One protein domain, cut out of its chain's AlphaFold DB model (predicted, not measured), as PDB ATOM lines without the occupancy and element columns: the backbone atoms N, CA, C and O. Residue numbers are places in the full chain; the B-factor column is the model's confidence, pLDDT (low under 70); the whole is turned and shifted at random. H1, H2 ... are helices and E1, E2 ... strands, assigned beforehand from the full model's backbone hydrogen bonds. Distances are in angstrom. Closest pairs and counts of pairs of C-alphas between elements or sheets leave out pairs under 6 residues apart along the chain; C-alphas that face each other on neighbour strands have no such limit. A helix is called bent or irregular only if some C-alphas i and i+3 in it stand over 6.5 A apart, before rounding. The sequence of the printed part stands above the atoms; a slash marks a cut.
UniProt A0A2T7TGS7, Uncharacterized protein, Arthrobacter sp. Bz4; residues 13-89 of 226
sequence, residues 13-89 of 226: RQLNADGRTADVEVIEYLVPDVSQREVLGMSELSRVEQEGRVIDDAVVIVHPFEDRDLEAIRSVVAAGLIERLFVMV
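What this domain is: This is residues 13 to 89 of the 226 residues of an uncharacterized protein of Arthrobacter sp. Bz4 (UniProt A0A2T7TGS7). A two-stranded parallel sheet, E1 beside E2, has H4 packed by it and H3 alongside H4, while H2, with H1 beside it, sits near the last residues of E1. The printed part has 77 residues, with four named helices and two named strands in the order H1, H2, H3, E1, H4, E2. The class is mixed, helices and strands; E1, H4 and E2 make a strand-helix-strand unit, two parallel neighbour strands joined through a helix, with a right-handed crossover. It is compact and rounded, with a radius of gyration of the C-alphas of 12.2 A and spans of 30 by 28 by 22 A.

How they stand to each other: Look first at E1, residues 55 to 62, and E2, residues 82 to 88, parallel at 14 degrees; N 61 and O 86 are 2.8 A apart, within hydrogen-bond range. E1 bends by 60 degrees at residue 58. The closest C-alphas of E2 and H4, residues 67 to 78, are those of Ile 82 and Val 76, 6.5 A apart. H4 touches H3, residues 42 to 51, the same way at a steep tilt of 41 degrees; their closest C-alphas, Val 76 and Glu 49, are 5.8 A apart. At Val 62 of E1, find the C-alpha of Asp 23 in H2, residues 21 to 30, 6.2 A away, the closest pair. H1, residues 13 to 18, is close to H2 but not clearly touching; C-alphas 15 and 24, the closest, are 7.3 A apart. Every O i to N i+4 pair is within range in H2 and H4, 5 of 6 in H3, and 0 of 2 in H1, where O i to N i+3 gives 0 of 3.

Where its parts are: Find C-alpha 13 at (238.753, 170.691, 318.402), where H1 begins; it is irregular, with C-alphas 15 and 18 7.4 A apart. E1 runs 17.4 A, H4 16.1 A, and E2 16.4 A to C-alpha 88 at (227.906, 178.897, 303.350).

The domain as a whole: The C-alphas of Gly 19 and Gly 80, the two farthest apart, are 31.4 A apart. The printed part has no cut; the link from H2 to H3, 11 residues, is long. Confidence is low, under 70, in residues 13 to 24 and 31 to 40.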
ATOM      1  N   ARG A  13     239.034 171.988 317.763       42.03
ATOM      2  CA  ARG A  13     238.753 170.691 318.402       42.03
ATOM      3  C   ARG A  13     237.469 170.630 319.241       42.03
ATOM      4  O   ARG A  13     236.992 169.531 319.488       42.03
ATOM      5  N   GLN A  14     236.908 171.752 319.692       48.72
ATOM      6  CA  GLN A  14     235.602 171.795 320.371       48.72
ATOM      7  C   GLN A  14     234.430 171.697 319.389       48.72
ATOM      8  O   GLN A  14     233.362 171.243 319.784       48.72
ATOM      9  N   LEU A  15     234.641 172.027 318.110       50.12
ATOM     10  CA  LEU A  15     233.657 171.828 317.038       50.12
ATOM     11  C   LEU A  15     233.493 170.339 316.659       50.12
ATOM     12  O   LEU A  15     232.530 169.960 316.004       50.12
ATOM     13  N   ASN A  16     234.422 169.483 317.103       42.81
ATOM     14  CA  ASN A  16     234.520 168.064 316.748       42.81
ATOM     15  C   ASN A  16     233.597 167.125 317.551       42.81
ATOM     16  O   ASN A  16     233.625 165.918 317.313       42.81
ATOM     17  N   ALA A  17     232.810 167.627 318.510       47.19
ATOM     18  CA  ALA A  17     232.017 166.765 319.395       47.19
ATOM     19  C   ALA A  17     230.936 165.941 318.658       47.19
ATOM     20  O   ALA A  17     230.586 164.868 319.141       47.19
ATOM     21  N   ASP A  18     230.498 166.377 317.467       49.19
ATOM     22  CA  ASP A  18     229.381 165.763 316.727       49.19
ATOM     23  C   ASP A  18     229.769 165.115 315.377       49.19
ATOM     24  O   ASP A  18     228.902 164.800 314.563       49.19
ATOM     25  N   GLY A  19     231.059 164.876 315.103       47.62
ATOM     26  CA  GLY A  19     231.475 164.082 313.931       47.62
ATOM     27  C   GLY A  19     231.360 164.773 312.560       47.62
ATOM     28  O   GLY A  19     231.307 164.091 311.536       47.62
ATOM     29  N   ARG A  20     231.354 166.111 312.506       60.41
ATOM     30  CA  ARG A  20     231.279 166.896 311.257       60.41
ATOM     31  C   ARG A  20     232.668 167.253 310.710       60.41
ATOM     32  O   ARG A  20     233.126 168.386 310.807       60.41
ATOM     33  N   THR A  21     233.356 166.274 310.128       61.78
ATOM     34  CA  THR A  21     234.727 166.446 309.605       61.78
ATOM     35  C   THR A  21     234.835 167.452 308.455       61.78
ATOM     36  O   THR A  21     235.845 168.142 308.358       61.78
ATOM     37  N   ALA A  22     233.801 167.576 307.617       65.94
ATOM     38  CA  ALA A  22     233.788 168.525 306.502       65.94
ATOM     39  C   ALA A  22     233.715 169.990 306.972       65.94
ATOM     40  O   ALA A  22     234.389 170.847 306.409       65.94
ATOM     41  N   ASP A  23     232.966 170.275 308.042       68.69
ATOM     42  CA  ASP A  23     232.879 171.629 308.605       68.69
ATOM     43  C   ASP A  23     234.246 172.071 309.152       68.69
ATOM     44  O   ASP A  23     234.662 173.213 308.958       68.69
ATOM     45  N   VAL A  24     234.984 171.145 309.777       67.81
ATOM     46  CA  VAL A  24     236.349 171.380 310.272       67.81
ATOM     47  C   VAL A  24     237.315 171.663 309.125       67.81
ATOM     48  O   VAL A  24     238.048 172.645 309.196       67.81
ATOM     49  N   GLU A  25     237.289 170.860 308.061       71.00
ATOM     50  CA  GLU A  25     238.144 171.064 306.884       71.00
ATOM     51  C   GLU A  25     237.892 172.435 306.233       71.00
ATOM     52  O   GLU A  25     238.830 173.168 305.914       71.00
ATOM     53  N   VAL A  26     236.622 172.831 306.106       74.25
ATOM     54  CA  VAL A  26     236.237 174.150 305.589       74.25
ATOM     55  C   VAL A  26     236.737 175.270 306.503       74.25
ATOM     56  O   VAL A  26     237.256 176.273 306.016       74.25
ATOM     57  N   ILE A  27     236.615 175.122 307.822       71.56
ATOM     58  CA  ILE A  27     237.089 176.128 308.784       71.56
ATOM     59  C   ILE A  27     238.615 176.249 308.753       71.56
ATOM     60  O   ILE A  27     239.125 177.368 308.718       71.56
ATOM     61  N   GLU A  28     239.343 175.131 308.711       72.19
ATOM     62  CA  GLU A  28     240.806 175.113 308.574       72.19
ATOM     63  C   GLU A  28     241.258 175.784 307.269       72.19
ATOM     64  O   GLU A  28     242.245 176.521 307.259       72.19
ATOM     65  N   TYR A  29     240.500 175.603 306.183       74.25
ATOM     66  CA  TYR A  29     240.754 176.274 304.909       74.25
ATOM     67  C   TYR A  29     240.467 177.785 304.959       74.25
ATOM     68  O   TYR A  29     241.243 178.587 304.436       74.25
ATOM     69  N   LEU A  30     239.357 178.198 305.580       70.94
ATOM     70  CA  LEU A  30     238.933 179.604 305.650       70.94
ATOM     71  C   LEU A  30     239.741 180.433 306.658       70.94
ATOM     72  O   LEU A  30     239.839 181.658 306.511       70.94
ATOM     73  N   VAL A  31     240.291 179.792 307.689       69.25
ATOM     74  CA  VAL A  31     241.030 180.438 308.779       69.25
ATOM     75  C   VAL A  31     242.352 179.698 309.021       69.25
ATOM     76  O   VAL A  31     242.526 179.057 310.058       69.25
ATOM     77  N   PRO A  32     243.329 179.813 308.100       60.59
ATOM     78  CA  PRO A  32     244.630 179.166 308.271       60.59
ATOM     79  C   PRO A  32     245.428 179.750 309.452       60.59
ATOM     80  O   PRO A  32     246.308 179.080 309.988       60.59
ATOM     81  N   ASP A  33     245.111 180.981 309.884       66.44
ATOM     82  CA  ASP A  33     245.681 181.623 311.072       66.44
ATOM     83  C   ASP A  33     244.583 182.010 312.077       66.44
ATOM     84  O   ASP A  33     243.986 183.090 312.031       66.44
ATOM     85  N   VAL A  34     244.328 181.099 313.018       59.56
ATOM     86  CA  VAL A  34     243.317 181.217 314.088       59.56
ATOM     87  C   VAL A  34     243.565 182.413 315.019       59.56
ATOM     88  O   VAL A  34     242.713 182.768 315.832       59.56
ATOM     89  N   SER A  35     244.736 183.052 314.940       59.81
ATOM     90  CA  SER A  35     245.045 184.225 315.753       59.81
ATOM     91  C   SER A  35     244.361 185.507 315.265       59.81
ATOM     92  O   SER A  35     244.231 186.438 316.066       59.81
ATOM     93  N   GLN A  36     243.892 185.535 314.008       60.59
ATOM     94  CA  GLN A  36     243.357 186.732 313.348       60.59
ATOM     95  C   GLN A  36     241.826 186.812 313.273       60.59
ATOM     96  O   GLN A  36     241.311 187.848 312.856       60.59
ATOM     97  N   ARG A  37     241.086 185.752 313.629       65.12
ATOM     98  CA  ARG A  37     239.615 185.725 313.522       65.12
ATOM     99  C   ARG A  37     238.973 184.986 314.694       65.12
ATOM    100  O   ARG A  37     239.480 183.956 315.129       65.12
ATOM    101  N   GLU A  38     237.854 185.510 315.186       64.69
ATOM    102  CA  GLU A  38     236.992 184.821 316.152       64.69
ATOM    103  C   GLU A  38     236.099 183.842 315.376       64.69
ATOM    104  O   GLU A  38     235.271 184.249 314.564       64.69
ATOM    105  N   VAL A  39     236.317 182.538 315.567       66.19
ATOM    106  CA  VAL A  39     235.428 181.491 315.046       66.19
ATOM    107  C   VAL A  39     234.429 181.172 316.144       66.19
ATOM    108  O   VAL A  39     234.843 180.786 317.236       66.19
ATOM    109  N   LEU A  40     233.141 181.342 315.853       67.94
ATOM    110  CA  LEU A  40     232.063 181.075 316.799       67.94
ATOM    111  C   LEU A  40     231.330 179.787 316.441       67.94
ATOM    112  O   LEU A  40     230.916 179.591 315.298       67.94
ATOM    113  N   GLY A  41     231.134 178.924 317.432       72.69
ATOM    114  CA  GLY A  41     230.228 177.785 317.316       72.69
ATOM    115  C   GLY A  41     228.756 178.212 317.395       72.69
ATOM    116  O   GLY A  41     228.414 179.235 317.987       72.69
ATOM    117  N   MET A  42     227.846 177.381 316.877       77.00
ATOM    118  CA  MET A  42     226.394 177.633 316.953       77.00
ATOM    119  C   MET A  42     225.877 177.795 318.393       77.00
ATOM    120  O   MET A  42     224.999 178.612 318.672       77.00
ATOM    121  N   SER A  43     226.457 177.052 319.340       72.69
ATOM    122  CA  SER A  43     226.151 177.180 320.768       72.69
ATOM    123  C   SER A  43     226.580 178.530 321.355       72.69
ATOM    124  O   SER A  43     225.928 179.032 322.271       72.69
ATOM    125  N   GLU A  44     227.633 179.150 320.820       78.56
ATOM    126  CA  GLU A  44     228.093 180.481 321.222       78.56
ATOM    127  C   GLU A  44     227.204 181.576 320.632       78.56
ATOM    128  O   GLU A  44     226.935 182.564 321.312       78.56
ATOM    129  N   LEU A  45     226.645 181.365 319.436       82.62
ATOM    130  CA  LEU A  45     225.667 182.275 318.831       82.62
ATOM    131  C   LEU A  45     224.431 182.465 319.723       82.62
ATOM    132  O   LEU A  45     223.951 183.578 319.912       82.62
ATOM    133  N   SER A  46     223.964 181.384 320.354       81.00
ATOM    134  CA  SER A  46     222.859 181.452 321.322       81.00
ATOM    135  C   SER A  46     223.222 182.258 322.578       81.00
ATOM    136  O   SER A  46     222.358 182.873 323.197       81.00
ATOM    137  N   ARG A  47     224.499 182.259 322.982       84.44
ATOM    138  CA  ARG A  47     224.972 183.047 324.130       84.44
ATOM    139  C   ARG A  47     225.091 184.526 323.799       84.44
ATOM    140  O   ARG A  47     224.769 185.344 324.647       84.44
ATOM    141  N   VAL A  48     225.499 184.861 322.576       86.06
ATOM    142  CA  VAL A  48     225.560 186.247 322.082       86.06
ATOM    143  C   VAL A  48     224.208 186.935 322.251       86.06
ATOM    144  O   VAL A  48     224.150 188.039 322.786       86.06
ATOM    145  N   GLU A  49     223.127 186.242 321.885       85.25
ATOM    146  CA  GLU A  49     221.760 186.725 322.083       85.25
ATOM    147  C   GLU A  49     221.423 186.940 323.565       85.25
ATOM    148  O   GLU A  49     220.984 188.021 323.950       85.25
ATOM    149  N   GLN A  50     221.667 185.934 324.411       86.56
ATOM    150  CA  GLN A  50     221.370 186.001 325.848       86.56
ATOM    151  C   GLN A  50     222.156 187.101 326.571       86.56
ATOM    152  O   GLN A  50     221.652 187.707 327.515       86.56
ATOM    153  N   GLU A  51     223.395 187.334 326.147       90.12
ATOM    154  CA  GLU A  51     224.301 188.326 326.722       90.12
ATOM    155  C   GLU A  51     224.082 189.728 326.118       90.12
ATOM    156  O   GLU A  51     224.647 190.697 326.624       90.12
ATOM    157  N   GLY A  52     223.274 189.860 325.055       87.88
ATOM    158  CA  GLY A  52     223.101 191.113 324.312       87.88
ATOM    159  C   GLY A  52     224.417 191.640 323.735       87.88
ATOM    160  O   GLY A  52     224.601 192.851 323.601       87.88
ATOM    161  N   ARG A  53     225.368 190.740 323.461       90.31
ATOM    162  CA  ARG A  53     226.702 191.090 322.972       90.31
ATOM    163  C   ARG A  53     226.598 191.455 321.496       90.31
ATOM    164  O   ARG A  53     226.101 190.662 320.708       90.31
ATOM    165  N   VAL A  54     227.111 192.621 321.123       89.50
ATOM    166  CA  VAL A  54     227.278 192.986 319.712       89.50
ATOM    167  C   VAL A  54     228.611 192.431 319.214       89.50
ATOM    168  O   VAL A  54     229.622 192.515 319.916       89.50
ATOM    169  N   ILE A  55     228.596 191.825 318.029       87.06
ATOM    170  CA  ILE A  55     229.777 191.350 317.313       87.06
ATOM    171  C   ILE A  55     229.997 192.259 316.099       87.06
ATOM    172  O   ILE A  55     229.234 192.211 315.131       87.06
ATOM    173  N   ASP A  56     231.067 193.049 316.158       84.62
ATOM    174  CA  ASP A  56     231.476 193.982 315.092       84.62
ATOM    175  C   ASP A  56     232.283 193.272 313.972       84.62
ATOM    176  O   ASP A  56     232.419 193.733 312.829       84.62
ATOM    177  N   ASP A  57     232.834 192.097 314.284       82.19
ATOM    178  CA  ASP A  57     233.553 191.256 313.333       82.19
ATOM    179  C   ASP A  57     232.610 190.434 312.441       82.19
ATOM    180  O   ASP A  57     231.442 190.197 312.748       82.19
ATOM    181  N   ALA A  58     233.134 189.981 311.299       81.69
ATOM    182  CA  ALA A  58     232.377 189.117 310.403       81.69
ATOM    183  C   ALA A  58     232.190 187.721 311.016       81.69
ATOM    184  O   ALA A  58     233.167 187.022 311.290       81.69
ATOM    185  N   VAL A  59     230.937 187.293 311.153       85.00
ATOM    186  CA  VAL A  59     230.574 185.943 311.598       85.00
ATOM    187  C   VAL A  59     230.436 185.030 310.384       85.00
ATOM    188  O   VAL A  59     229.723 185.347 309.433       85.00
ATOM    189  N   VAL A  60     231.119 183.885 310.413       83.94
ATOM    190  CA  VAL A  60     231.112 182.872 309.346       83.94
ATOM    191  C   VAL A  60     230.356 181.647 309.846       83.94
ATOM    192  O   VAL A  60     230.792 181.000 310.793       83.94
ATOM    193  N   ILE A  61     229.251 181.307 309.190       84.88
ATOM    194  CA  ILE A  61     228.472 180.101 309.466       84.88
ATOM    195  C   ILE A  61     228.718 179.088 308.353       84.88
ATOM    196  O   ILE A  61     228.385 179.320 307.186       84.88
ATOM    197  N   VAL A  62     229.289 177.950 308.730       81.19
ATOM    198  CA  VAL A  62     229.499 176.809 307.841       81.19
ATOM    199  C   VAL A  62     228.395 175.800 308.134       81.19
ATOM    200  O   VAL A  62     228.347 175.248 309.225       81.19
ATOM    201  N   HIS A  63     227.494 175.604 307.168       78.81
ATOM    202  CA  HIS A  63     226.481 174.543 307.177       78.81
ATOM    203  C   HIS A  63     225.444 174.593 308.328       78.81
ATOM    204  O   HIS A  63     225.374 173.683 309.161       78.81
ATOM    205  N   PRO A  64     224.578 175.624 308.386       82.62
ATOM    206  CA  PRO A  64     223.464 175.614 309.326       82.62
ATOM    207  C   PRO A  64     222.387 174.638 308.835       82.62
ATOM    208  O   PRO A  64     221.785 174.851 307.782       82.62
ATOM    209  N   PHE A  65     222.154 173.560 309.583       74.25
ATOM    210  CA  PHE A  65     221.288 172.466 309.130       74.25
ATOM    211  C   PHE A  65     219.978 172.364 309.920       74.25
ATOM    212  O   PHE A  65     218.908 172.183 309.335       74.25
ATOM    213  N   GLU A  66     220.030 172.488 311.247       85.00
ATOM    214  CA  GLU A  66     218.857 172.265 312.094       85.00
ATOM    215  C   GLU A  66     217.994 173.523 312.244       85.00
ATOM    216  O   GLU A  66     218.507 174.639 312.283       85.00
ATOM    217  N   ASP A  67     216.679 173.352 312.435       87.88
ATOM    218  CA  ASP A  67     215.745 174.461 312.712       87.88
ATOM    219  C   ASP A  67     216.246 175.377 313.831       87.88
ATOM    220  O   ASP A  67     216.109 176.594 313.753       87.88
ATOM    221  N   ARG A  68     216.847 174.786 314.868       88.00
ATOM    222  CA  ARG A  68     217.409 175.529 315.992       88.00
ATOM    223  C   ARG A  68     218.564 176.434 315.565       88.00
ATOM    224  O   ARG A  68     218.631 177.567 316.030       88.00
ATOM    225  N   ASP A  69     219.443 175.944 314.697       89.19
ATOM    226  CA  ASP A  69     220.578 176.711 314.188       89.19
ATOM    227  C   ASP A  69     220.088 177.878 313.328       89.19
ATOM    228  O   ASP A  69     220.506 179.023 313.508       89.19
ATOM    229  N   LEU A  70     219.139 177.591 312.436       92.44
ATOM    230  CA  LEU A  70     218.512 178.576 311.561       92.44
ATOM    231  C   LEU A  70     217.804 179.677 312.363       92.44
ATOM    232  O   LEU A  70     217.964 180.863 312.067       92.44
ATOM    233  N   GLU A  71     217.063 179.304 313.409       93.25
ATOM    234  CA  GLU A  71     216.426 180.264 314.312       93.25
ATOM    235  C   GLU A  71     217.432 181.100 315.093       93.25
ATOM    236  O   GLU A  71     217.235 182.307 315.210       93.25
ATOM    237  N   ALA A  72     218.512 180.498 315.596       91.44
ATOM    238  CA  ALA A  72     219.544 181.235 316.316       91.44
ATOM    239  C   ALA A  72     220.158 182.326 315.427       91.44
ATOM    240  O   ALA A  72     220.245 183.474 315.852       91.44
ATOM    241  N   ILE A  73     220.498 181.992 314.175       92.56
ATOM    242  CA  ILE A  73     221.027 182.945 313.182       92.56
ATOM    243  C   ILE A  73     220.017 184.054 312.897       92.56
ATOM    244  O   ILE A  73     220.364 185.235 312.926       92.56
ATOM    245  N   ARG A  74     218.754 183.693 312.652       94.25
ATOM    246  CA  ARG A  74     217.697 184.678 312.414       94.25
ATOM    247  C   ARG A  74     217.556 185.640 313.584       94.25
ATOM    248  O   ARG A  74     217.426 186.838 313.356       94.25
ATOM    249  N   SER A  75     217.558 185.120 314.810       92.56
ATOM    250  CA  SER A  75     217.298 185.910 316.010       92.56
ATOM    251  C   SER A  75     218.394 186.941 316.262       92.56
ATOM    252  O   SER A  75     218.094 188.121 316.419       92.56
ATOM    253  N   VAL A  76     219.670 186.544 316.188       92.75
ATOM    254  CA  VAL A  76     220.796 187.480 316.369       92.75
ATOM    255  C   VAL A  76     220.863 188.545 315.272       92.75
ATOM    256  O   VAL A  76     221.193 189.694 315.565       92.75
ATOM    257  N   VAL A  77     220.508 188.198 314.028       92.81
ATOM    258  CA  VAL A  77     220.435 189.164 312.919       92.81
ATOM    259  C   VAL A  77     219.268 190.126 313.117       92.81
ATOM    260  O   VAL A  77     219.451 191.335 313.008       92.81
ATOM    261  N   ALA A  78     218.082 189.621 313.469       91.75
ATOM    262  CA  ALA A  78     216.910 190.453 313.738       91.75
ATOM    263  C   ALA A  78     217.121 191.393 314.938       91.75
ATOM    264  O   ALA A  78     216.613 192.512 314.940       91.75
ATOM    265  N   ALA A  79     217.892 190.958 315.936       91.44
ATOM    266  CA  ALA A  79     218.275 191.763 317.089       91.44
ATOM    267  C   ALA A  79     219.408 192.769 316.796       91.44
ATOM    268  O   ALA A  79     219.760 193.551 317.676       91.44
ATOM    269  N   GLY A  80     219.990 192.763 315.589       92.69
ATOM    270  CA  GLY A  80     221.095 193.654 315.221       92.69
ATOM    271  C   GLY A  80     222.388 193.384 315.996       92.69
ATOM    272  O   GLY A  80     223.207 194.284 316.157       92.69
ATOM    273  N   LEU A  81     222.570 192.161 316.504       92.69
ATOM    274  CA  LEU A  81     223.730 191.784 317.320       92.69
ATOM    275  C   LEU A  81     224.955 191.407 316.485       92.69
ATOM    276  O   LEU A  81     226.034 191.209 317.036       92.69
ATOM    277  N   ILE A  82     224.797 191.280 315.170       90.38
ATOM    278  CA  ILE A  82     225.873 190.950 314.239       90.38
ATOM    279  C   ILE A  82     225.846 191.964 313.108       90.38
ATOM    280  O   ILE A  82     224.834 192.092 312.420       90.38
ATOM    281  N   GLU A  83     226.968 192.648 312.891       87.44
ATOM    282  CA  GLU A  83     227.084 193.628 311.808       87.44
ATOM    283  C   GLU A  83     227.231 192.948 310.438       87.44
ATOM    284  O   GLU A  83     226.654 193.387 309.442       87.44
ATOM    285  N   ARG A  84     228.014 191.861 310.369       89.56
ATOM    286  CA  ARG A  84     228.336 191.159 309.117       89.56
ATOM    287  C   ARG A  84     228.221 189.650 309.284       89.56
ATOM    288  O   ARG A  84     228.915 189.054 310.101       89.56
ATOM    289  N   LEU A  85     227.389 189.034 308.450       90.56
ATOM    290  CA  LEU A  85     227.169 187.591 308.423       90.56
ATOM    291  C   LEU A  85     227.548 187.022 307.052       90.56
ATOM    292  O   LEU A  85     227.064 187.480 306.019       90.56
ATOM    293  N   PHE A  86     228.371 185.981 307.054       89.94
ATOM    294  CA  PHE A  86     228.598 185.103 305.917       89.94
ATOM    295  C   PHE A  86     228.005 183.730 306.231       89.94
ATOM    296  O   PHE A  86     228.288 183.155 307.281       89.94
ATOM    297  N   VAL A  87     227.223 183.183 305.304       90.25
ATOM    298  CA  VAL A  87     226.667 181.832 305.417       90.25
ATOM    299  C   VAL A  87     227.062 181.029 304.189       90.25
ATOM    300  O   VAL A  87     226.782 181.432 303.060       90.25
ATOM    301  N   MET A  88     227.681 179.873 304.407       88.50
ATOM    302  CA  MET A  88     227.906 178.897 303.350       88.50
ATOM    303  C   MET A  88     226.644 178.055 303.161       88.50
ATOM    304  O   MET A  88     226.278 177.269 304.035       88.50
ATOM    305  N   VAL A  89     225.995 178.228 302.012       87.62
ATOM    306  CA  VAL A  89     224.819 177.461 301.587       87.62
ATOM    307  C   VAL A  89     225.286 176.243 300.793       87.62
ATOM    308  O   VAL A  89     226.069 176.396 299.855       87.62
TER     309      VAL A  89